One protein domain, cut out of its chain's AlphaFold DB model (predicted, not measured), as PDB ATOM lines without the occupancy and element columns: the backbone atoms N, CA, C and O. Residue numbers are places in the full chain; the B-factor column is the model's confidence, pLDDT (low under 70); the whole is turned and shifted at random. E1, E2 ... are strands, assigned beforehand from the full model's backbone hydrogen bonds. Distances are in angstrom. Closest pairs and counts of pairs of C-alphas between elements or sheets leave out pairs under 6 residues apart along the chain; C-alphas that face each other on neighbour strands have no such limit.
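What this domain is: This is residues 2 to 63 of the 63 residues of an uncharacterized protein of Streptomonospora nanhaiensis (UniProt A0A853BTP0). There is little regular structure here: one small two-stranded hairpin, E1 and E2, in a chain otherwise made of winding loops. The hairpin and the loop at Gly 27 lie toward one end of the long axis, and both ends of the printed part lie toward the other. The printed part has 62 residues, no named helix and two strands, E1 then E2, in an antiparallel sheet; the class is all strand, with 8 residues in named elements. It is only just compact, close to loose, with a radius of gyration of the C-alphas of 12.4 A, and elongated, spanning 41 by 23 by 17 A.

Where its parts are: E1 is residues 43 to 46, 9.2 A long, from C-alpha 43 at (17.604, -22.143, 1.373). E2 is residues 49 to 52, 10.1 A long, ending at C-alpha 52 (17.374, -26.349, 2.396).

How they stand to each other: E1 and E2 form a hairpin with a tight link, antiparallel at 137 degrees. N 44 and O 51 are within hydrogen-bond range at 2.8 A. Residues 16 to 17 pair antiparallel with 34 to 35.

The domain as a whole: The farthest C-alphas, of Gly 27 and Glu 63, are 42.8 A apart. The printed part has no cut; residues 2 to 42 hold no named element. The pLDDT is under 70 at residues 2 to 5 and 59 to 63.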
ATOM      1  N   GLU A   2      -0.210 -38.611  21.901       50.22
ATOM      2  CA  GLU A   2       0.949 -37.716  21.829       50.22
ATOM      3  C   GLU A   2       0.743 -36.763  20.643       50.22
ATOM      4  O   GLU A   2       0.596 -37.203  19.503       50.22
ATOM      5  N   LYS A   3       0.596 -35.458  20.907       51.56
ATOM      6  CA  LYS A   3       0.526 -34.474  19.825       51.56
ATOM      7  C   LYS A   3       1.867 -34.535  19.103       51.56
ATOM      8  O   LYS A   3       2.881 -34.175  19.696       51.56
ATOM      9  N   ALA A   4       1.862 -35.012  17.858       59.44
ATOM     10  CA  ALA A   4       3.017 -34.912  16.981       59.44
ATOM     11  C   ALA A   4       3.510 -33.464  17.043       59.44
ATOM     12  O   ALA A   4       2.732 -32.527  16.848       59.44
ATOM     13  N   THR A   5       4.765 -33.286  17.448       67.88
ATOM     14  CA  THR A   5       5.347 -31.954  17.572       67.88
ATOM     15  C   THR A   5       5.361 -31.347  16.180       67.88
ATOM     16  O   THR A   5       6.017 -31.884  15.290       67.88
ATOM     17  N   ALA A   6       4.591 -30.277  15.980       79.62
ATOM     18  CA  ALA A   6       4.573 -29.578  14.708       79.62
ATOM     19  C   ALA A   6       5.985 -29.046  14.426       79.62
ATOM     20  O   ALA A   6       6.627 -28.430  15.287       79.62
ATOM     21  N   LEU A   7       6.484 -29.369  13.239       89.38
ATOM     22  CA  LEU A   7       7.767 -28.905  12.744       89.38
ATOM     23  C   LEU A   7       7.538 -27.650  11.898       89.38
ATOM     24  O   LEU A   7       6.513 -27.517  11.226       89.38
ATOM     25  N   TYR A   8       8.513 -26.751  11.917       91.69
ATOM     26  CA  TYR A   8       8.452 -25.475  11.219       91.69
ATOM     27  C   TYR A   8       9.773 -25.184  10.516       91.69
ATOM     28  O   TYR A   8      10.845 -25.612  10.962       91.69
ATOM     29  N   CYS A   9       9.703 -24.429   9.427       91.88
ATOM     30  CA  CYS A   9      10.879 -23.865   8.795       91.88
ATOM     31  C   CYS A   9      11.413 -22.718   9.667       91.88
ATOM     32  O   CYS A   9      10.663 -21.784   9.952       91.88
ATOM     33  N   PRO A  10      12.686 -22.747  10.091       90.50
ATOM     34  CA  PRO A  10      13.240 -21.689  10.935       90.50
ATOM     35  C   PRO A  10      13.370 -20.337  10.216       90.50
ATOM     36  O   PRO A  10      13.392 -19.309  10.884       90.50
ATOM     37  N   GLU A  11      13.411 -20.329   8.880       93.25
ATOM     38  CA  GLU A  11      13.657 -19.114   8.093       93.25
ATOM     39  C   GLU A  11      12.385 -18.293   7.844       93.25
ATOM     40  O   GLU A  11      12.389 -17.077   8.010       93.25
ATOM     41  N   CYS A  12      11.284 -18.943   7.450       91.12
ATOM     42  CA  CYS A  12      10.008 -18.269   7.176       91.12
ATOM     43  C   CYS A  12       8.947 -18.490   8.267       91.12
ATOM     44  O   CYS A  12       7.933 -17.796   8.285       91.12
ATOM     45  N   GLY A  13       9.164 -19.439   9.184       89.25
ATOM     46  CA  GLY A  13       8.212 -19.789  10.241       89.25
ATOM     47  C   GLY A  13       7.019 -20.632   9.781       89.25
ATOM     48  O   GLY A  13       6.125 -20.887  10.588       89.25
ATOM     49  N   GLU A  14       6.986 -21.064   8.520       90.69
ATOM     50  CA  GLU A  14       5.907 -21.895   7.979       90.69
ATOM     51  C   GLU A  14       5.948 -23.323   8.527       90.69
ATOM     52  O   GLU A  14       7.008 -23.851   8.872       90.69
ATOM     53  N   GLU A  15       4.777 -23.955   8.610       90.69
ATOM     54  CA  GLU A  15       4.657 -25.375   8.938       90.69
ATOM     55  C   GLU A  15       5.291 -26.238   7.846       90.69
ATOM     56  O   GLU A  15       5.190 -25.941   6.654       90.69
ATOM     57  N   VAL A  16       5.919 -27.341   8.254       92.50
ATOM     58  CA  VAL A  16       6.495 -28.304   7.311       92.50
ATOM     59  C   VAL A  16       5.653 -29.569   7.245       92.50
ATOM     60  O   VAL A  16       5.148 -30.072   8.251       92.50
ATOM     61  N   ALA A  17       5.534 -30.117   6.045       91.00
ATOM     62  CA  ALA A  17       4.966 -31.427   5.814       91.00
ATOM     63  C   ALA A  17       6.048 -32.504   5.978       91.00
ATOM     64  O   ALA A  17       7.169 -32.361   5.486       91.00
ATOM     65  N   ASN A  18       5.689 -33.621   6.617       89.81
ATOM     66  CA  ASN A  18       6.538 -34.815   6.720       89.81
ATOM     67  C   ASN A  18       6.480 -35.654   5.431       89.81
ATOM     68  O   ASN A  18       6.154 -36.842   5.441       89.81
ATOM     69  N   VAL A  19       6.684 -34.983   4.302       90.25
ATOM     70  CA  VAL A  19       6.779 -35.579   2.974       90.25
ATOM     71  C   VAL A  19       7.902 -34.883   2.211       90.25
ATOM     72  O   VAL A  19       8.124 -33.680   2.398       90.25
ATOM     73  N   PRO A  20       8.597 -35.602   1.322       90.25
ATOM     74  CA  PRO A  20       9.659 -35.010   0.529       90.25
ATOM     75  C   PRO A  20       9.116 -33.948  -0.440       90.25
ATOM     76  O   PRO A  20       8.001 -34.102  -0.953       90.25
ATOM     77  N   PRO A  21       9.916 -32.920  -0.772       91.69
ATOM     78  CA  PRO A  21       9.508 -31.896  -1.722       91.69
ATOM     79  C   PRO A  21       9.355 -32.473  -3.133       91.69
ATOM     80  O   PRO A  21       9.964 -33.488  -3.498       91.69
ATOM     81  N   ARG A  22       8.545 -31.793  -3.947       89.50
ATOM     82  CA  ARG A  22       8.307 -32.117  -5.363       89.50
ATOM     83  C   ARG A  22       9.565 -31.933  -6.203       89.50
ATOM     84  O   ARG A  22       9.782 -32.674  -7.155       89.50
ATOM     85  N   VAL A  23      10.382 -30.953  -5.827       85.88
ATOM     86  CA  VAL A  23      11.654 -30.624  -6.466       85.88
ATOM     87  C   VAL A  23      12.756 -30.583  -5.415       85.88
ATOM     88  O   VAL A  23      12.583 -30.035  -4.328       85.88
ATOM     89  N   TRP A  24      13.898 -31.185  -5.722       84.44
ATOM     90  CA  TRP A  24      15.100 -31.102  -4.899       84.44
ATOM     91  C   TRP A  24      16.335 -31.215  -5.785       84.44
ATOM     92  O   TRP A  24      16.276 -31.717  -6.908       84.44
ATOM     93  N   ASN A  25      17.470 -30.748  -5.274       80.75
ATOM     94  CA  ASN A  25      18.737 -30.884  -5.975       80.75
ATOM     95  C   ASN A  25      19.211 -32.347  -5.921       80.75
ATOM     96  O   ASN A  25      19.460 -32.873  -4.839       80.75
ATOM     97  N   THR A  26      19.371 -32.994  -7.080       78.62
ATOM     98  CA  THR A  26      19.793 -34.403  -7.191       78.62
ATOM     99  C   THR A  26      21.230 -34.654  -6.730       78.62
ATOM    100  O   THR A  26      21.599 -35.805  -6.519       78.62
ATOM    101  N   GLY A  27      22.039 -33.600  -6.569       80.06
ATOM    102  CA  GLY A  27      23.384 -33.676  -5.985       80.06
ATOM    103  C   GLY A  27      23.411 -33.720  -4.453       80.06
ATOM    104  O   GLY A  27      24.485 -33.862  -3.874       80.06
ATOM    105  N   SER A  28      22.253 -33.604  -3.799       77.31
ATOM    106  CA  SER A  28      22.107 -33.614  -2.343       77.31
ATOM    107  C   SER A  28      21.188 -34.756  -1.898       77.31
ATOM    108  O   SER A  28      20.327 -35.188  -2.672       77.31
ATOM    109  N   PRO A  29      21.315 -35.240  -0.646       82.31
ATOM    110  CA  PRO A  29      20.339 -36.165  -0.087       82.31
ATOM    111  C   PRO A  29      18.931 -35.572  -0.191       82.31
ATOM    112  O   PRO A  29      18.722 -34.378   0.044       82.31
ATOM    113  N   ARG A  30      17.969 -36.416  -0.578       84.94
ATOM    114  CA  ARG A  30      16.571 -36.012  -0.724       84.94
ATOM    115  C   ARG A  30      16.032 -35.579   0.645       84.94
ATOM    116  O   ARG A  30      16.044 -36.405   1.556       84.94
ATOM    117  N   PRO A  31      15.537 -34.339   0.795       85.69
ATOM    118  CA  PRO A  31      14.925 -33.912   2.044       85.69
ATOM    119  C   PRO A  31      13.685 -34.750   2.345       85.69
ATOM    120  O   PRO A  31      12.892 -35.039   1.449       85.69
ATOM    121  N   GLU A  32      13.509 -35.113   3.608       89.25
ATOM    122  CA  GLU A  32      12.319 -35.832   4.079       89.25
ATOM    123  C   GLU A  32      11.128 -34.895   4.298       89.25
ATOM    124  O   GLU A  32       9.982 -35.336   4.290       89.25
ATOM    125  N   HIS A  33      11.411 -33.601   4.457       90.81
ATOM    126  CA  HIS A  33      10.444 -32.570   4.794       90.81
ATOM    127  C   HIS A  33      10.375 -31.516   3.693       90.81
ATOM    128  O   HIS A  33      11.382 -31.184   3.055       90.81
ATOM    129  N   SER A  34       9.187 -30.961   3.512       93.06
ATOM    130  CA  SER A  34       8.905 -29.881   2.573       93.06
ATOM    131  C   SER A  34       8.000 -28.849   3.217       93.06
ATOM    132  O   SER A  34       7.388 -29.105   4.254       93.06
ATOM    133  N   HIS A  35       7.906 -27.678   2.603       92.62
ATOM    134  CA  HIS A  35       6.817 -26.757   2.902       92.62
ATOM    135  C   HIS A  35       5.474 -27.385   2.533       92.62
ATOM    136  O   HIS A  35       5.414 -28.325   1.736       92.62
ATOM    137  N   LEU A  36       4.380 -26.849   3.070       91.19
ATOM    138  CA  LEU A  36       3.032 -27.348   2.764       91.19
ATOM    139  C   LEU A  36       2.677 -27.272   1.268       91.19
ATOM    140  O   LEU A  36       1.873 -28.073   0.793       91.19
ATOM    141  N   ASP A  37       3.299 -26.360   0.517       89.88
ATOM    142  CA  ASP A  37       3.141 -26.265  -0.943       89.88
ATOM    143  C   ASP A  37       3.864 -27.401  -1.709       89.88
ATOM    144  O   ASP A  37       3.568 -27.708  -2.868       89.88
ATOM    145  N   GLY A  38       4.774 -28.110  -1.034       90.00
ATOM    146  CA  GLY A  38       5.617 -29.155  -1.611       90.00
ATOM    147  C   GLY A  38       6.946 -28.635  -2.163       90.00
ATOM    148  O   GLY A  38       7.690 -29.407  -2.772       90.00
ATOM    149  N   GLU A  39       7.262 -27.359  -1.955       92.31
ATOM    150  CA  GLU A  39       8.592 -26.801  -2.195       92.31
ATOM    151  C   GLU A  39       9.592 -27.226  -1.104       92.31
ATOM    152  O   GLU A  39       9.199 -27.543   0.026       92.31
ATOM    153  N   PRO A  40      10.902 -27.276  -1.415       91.81
ATOM    154  CA  PRO A  40      11.921 -27.473  -0.393       91.81
ATOM    155  C   PRO A  40      11.885 -26.333   0.632       91.81
ATOM    156  O   PRO A  40      11.488 -25.212   0.326       91.81
ATOM    157  N   LEU A  41      12.349 -26.624   1.849       91.62
ATOM    158  CA  LEU A  41      12.499 -25.600   2.881       91.62
ATOM    159  C   LEU A  41      13.434 -24.482   2.411       91.62
ATOM    160  O   LEU A  41      14.310 -24.709   1.570       91.62
ATOM    161  N   CYS A  42      13.250 -23.284   2.977       91.38
ATOM    162  CA  CYS A  42      14.013 -22.095   2.609       91.38
ATOM    163  C   CYS A  42      15.513 -22.386   2.579       91.38
ATOM    164  O   CYS A  42      16.051 -23.042   3.472       91.38
ATOM    165  N   ALA A  43      16.183 -21.914   1.532       90.06
ATOM    166  CA  ALA A  43      17.604 -22.143   1.373       90.06
ATOM    167  C   ALA A  43      18.399 -21.303   2.380       90.06
ATOM    168  O   ALA A  43      18.286 -20.081   2.404       90.06
ATOM    169  N   VAL A  44      19.251 -21.964   3.152       90.75
ATOM    170  CA  VAL A  44      20.238 -21.355   4.041       90.75
ATOM    171  C   VAL A  44      21.626 -21.506   3.435       90.75
ATOM    172  O   VAL A  44      21.927 -22.498   2.767       90.75
ATOM    173  N   MET A  45      22.479 -20.508   3.644       88.75
ATOM    174  CA  MET A  45      23.878 -20.587   3.236       88.75
ATOM    175  C   MET A  45      24.646 -21.449   4.240       88.75
ATOM    176  O   MET A  45      24.732 -21.109   5.417       88.75
ATOM    177  N   THR A  46      25.206 -22.559   3.771       84.44
ATOM    178  CA  THR A  46      26.130 -23.412   4.525       84.44
ATOM    179  C   THR A  46      27.524 -23.342   3.903       84.44
ATOM    180  O   THR A  46      27.726 -22.719   2.859       84.44
ATOM    181  N   GLU A  47      28.505 -24.003   4.519       87.44
ATOM    182  CA  GLU A  47      29.866 -24.117   3.970       87.44
ATOM    183  C   GLU A  47      29.901 -24.818   2.597       87.44
ATOM    184  O   GLU A  47      30.794 -24.571   1.793       87.44
ATOM    185  N   GLU A  48      28.896 -25.645   2.293       82.75
ATOM    186  CA  GLU A  48      28.727 -26.333   1.003       82.75
ATOM    187  C   GLU A  48      27.870 -25.532  -0.001       82.75
ATOM    188  O   GLU A  48      27.552 -26.028  -1.086       82.75
ATOM    189  N   GLY A  49      27.475 -24.303   0.345       85.44
ATOM    190  CA  GLY A  49      26.603 -23.443  -0.454       85.44
ATOM    191  C   GLY A  49      25.154 -23.434   0.036       85.44
ATOM    192  O   GLY A  49      24.863 -23.689   1.199       85.44
ATOM    193  N   TYR A  50      24.215 -23.099  -0.848       86.50
ATOM    194  CA  TYR A  50      22.803 -23.015  -0.478       86.50
ATOM    195  C   TYR A  50      22.179 -24.406  -0.333       86.50
ATOM    196  O   TYR A  50      22.113 -25.182  -1.292       86.50
ATOM    197  N   ARG A  51      21.694 -24.718   0.870       86.94
ATOM    198  CA  ARG A  51      21.010 -25.975   1.205       86.94
ATOM    199  C   ARG A  51      19.656 -25.672   1.845       86.94
ATOM    200  O   ARG A  51      19.524 -24.631   2.476       86.94
ATOM    201  N   PRO A  52      18.643 -26.538   1.696       89.06
ATOM    202  CA  PRO A  52      17.374 -26.349   2.396       89.06
ATOM    203  C   PRO A  52      17.592 -26.352   3.914       89.06
ATOM    204  O   PRO A  52      18.388 -27.145   4.423       89.06
ATOM    205  N   ALA A  53      16.889 -25.470   4.622       90.31
ATOM    206  CA  ALA A  53      16.927 -25.388   6.076       90.31
ATOM    207  C   ALA A  53      16.510 -26.714   6.727       90.31
ATOM    208  O   ALA A  53      15.664 -27.441   6.205       90.31
ATOM    209  N   THR A  54      17.054 -27.001   7.908       89.56
ATOM    210  CA  THR A  54      16.605 -28.131   8.728       89.56
ATOM    211  C   THR A  54      15.352 -27.722   9.505       89.56
ATOM    212  O   THR A  54      15.369 -26.675  10.159       89.56
ATOM    213  N   PRO A  55      14.260 -28.507   9.469       91.00
ATOM    214  CA  PRO A  55      13.051 -28.174  10.208       91.00
ATOM    215  C   PRO A  55      13.307 -28.214  11.714       91.00
ATOM    216  O   PRO A  55      14.035 -29.072  12.217       91.00
ATOM    217  N   THR A  56      12.674 -27.301  12.441       89.25
ATOM    218  CA  THR A  56      12.784 -27.221  13.896       89.25
ATOM    219  C   THR A  56      11.432 -27.428  14.557       89.25
ATOM    220  O   THR A  56      10.388 -27.051  14.025       89.25
ATOM    221  N   SER A  57      11.446 -28.028  15.743       85.81
ATOM    222  CA  SER A  57      10.256 -28.067  16.584       85.81
ATOM    223  C   SER A  57      10.115 -26.725  17.286       85.81
ATOM    224  O   SER A  57      10.933 -26.355  18.130       85.81
ATOM    225  N   ARG A  58       9.045 -25.991  16.984       70.75
ATOM    226  CA  ARG A  58       8.652 -24.892  17.858       70.75
ATOM    227  C   ARG A  58       7.983 -25.531  19.063       70.75
ATOM    228  O   ARG A  58       6.855 -26.009  18.968       70.75
ATOM    229  N   ARG A  59       8.659 -25.546  20.216       58.62
ATOM    230  CA  ARG A  59       7.918 -25.702  21.471       58.62
ATOM    231  C   ARG A  59       6.910 -24.552  21.496       58.62
ATOM    232  O   ARG A  59       7.345 -23.415  21.284       58.62
ATOM    233  N   PRO A  60       5.597 -24.794  21.672       52.59
ATOM    234  CA  PRO A  60       4.703 -23.686  21.966       52.59
ATOM    235  C   PRO A  60       5.332 -22.999  23.174       52.59
ATOM    236  O   PRO A  60       5.612 -23.679  24.160       52.59
ATOM    237  N   ASN A  61       5.696 -21.720  23.039       47.84
ATOM    238  CA  ASN A  61       6.210 -20.953  24.165       47.84
ATOM    239  C   ASN A  61       5.183 -21.122  25.283       47.84
ATOM    240  O   ASN A  61       4.056 -20.642  25.165       47.84
ATOM    241  N   GLY A  62       5.546 -21.903  26.297       49.38
ATOM    242  CA  GLY A  62       4.901 -21.814  27.582       49.38
ATOM    243  C   GLY A  62       5.354 -20.482  28.147       49.38
ATOM    244  O   GLY A  62       6.531 -20.365  28.462       49.38
ATOM    245  N   GLU A  63       4.410 -19.536  28.151       42.28
ATOM    246  CA  GLU A  63       4.226 -18.472  29.152       42.28
ATOM    247  C   GLU A  63       5.433 -17.596  29.529       42.28
ATOM    248  O   GLU A  63       6.361 -18.056  30.226       42.28
TER     249      GLU A  63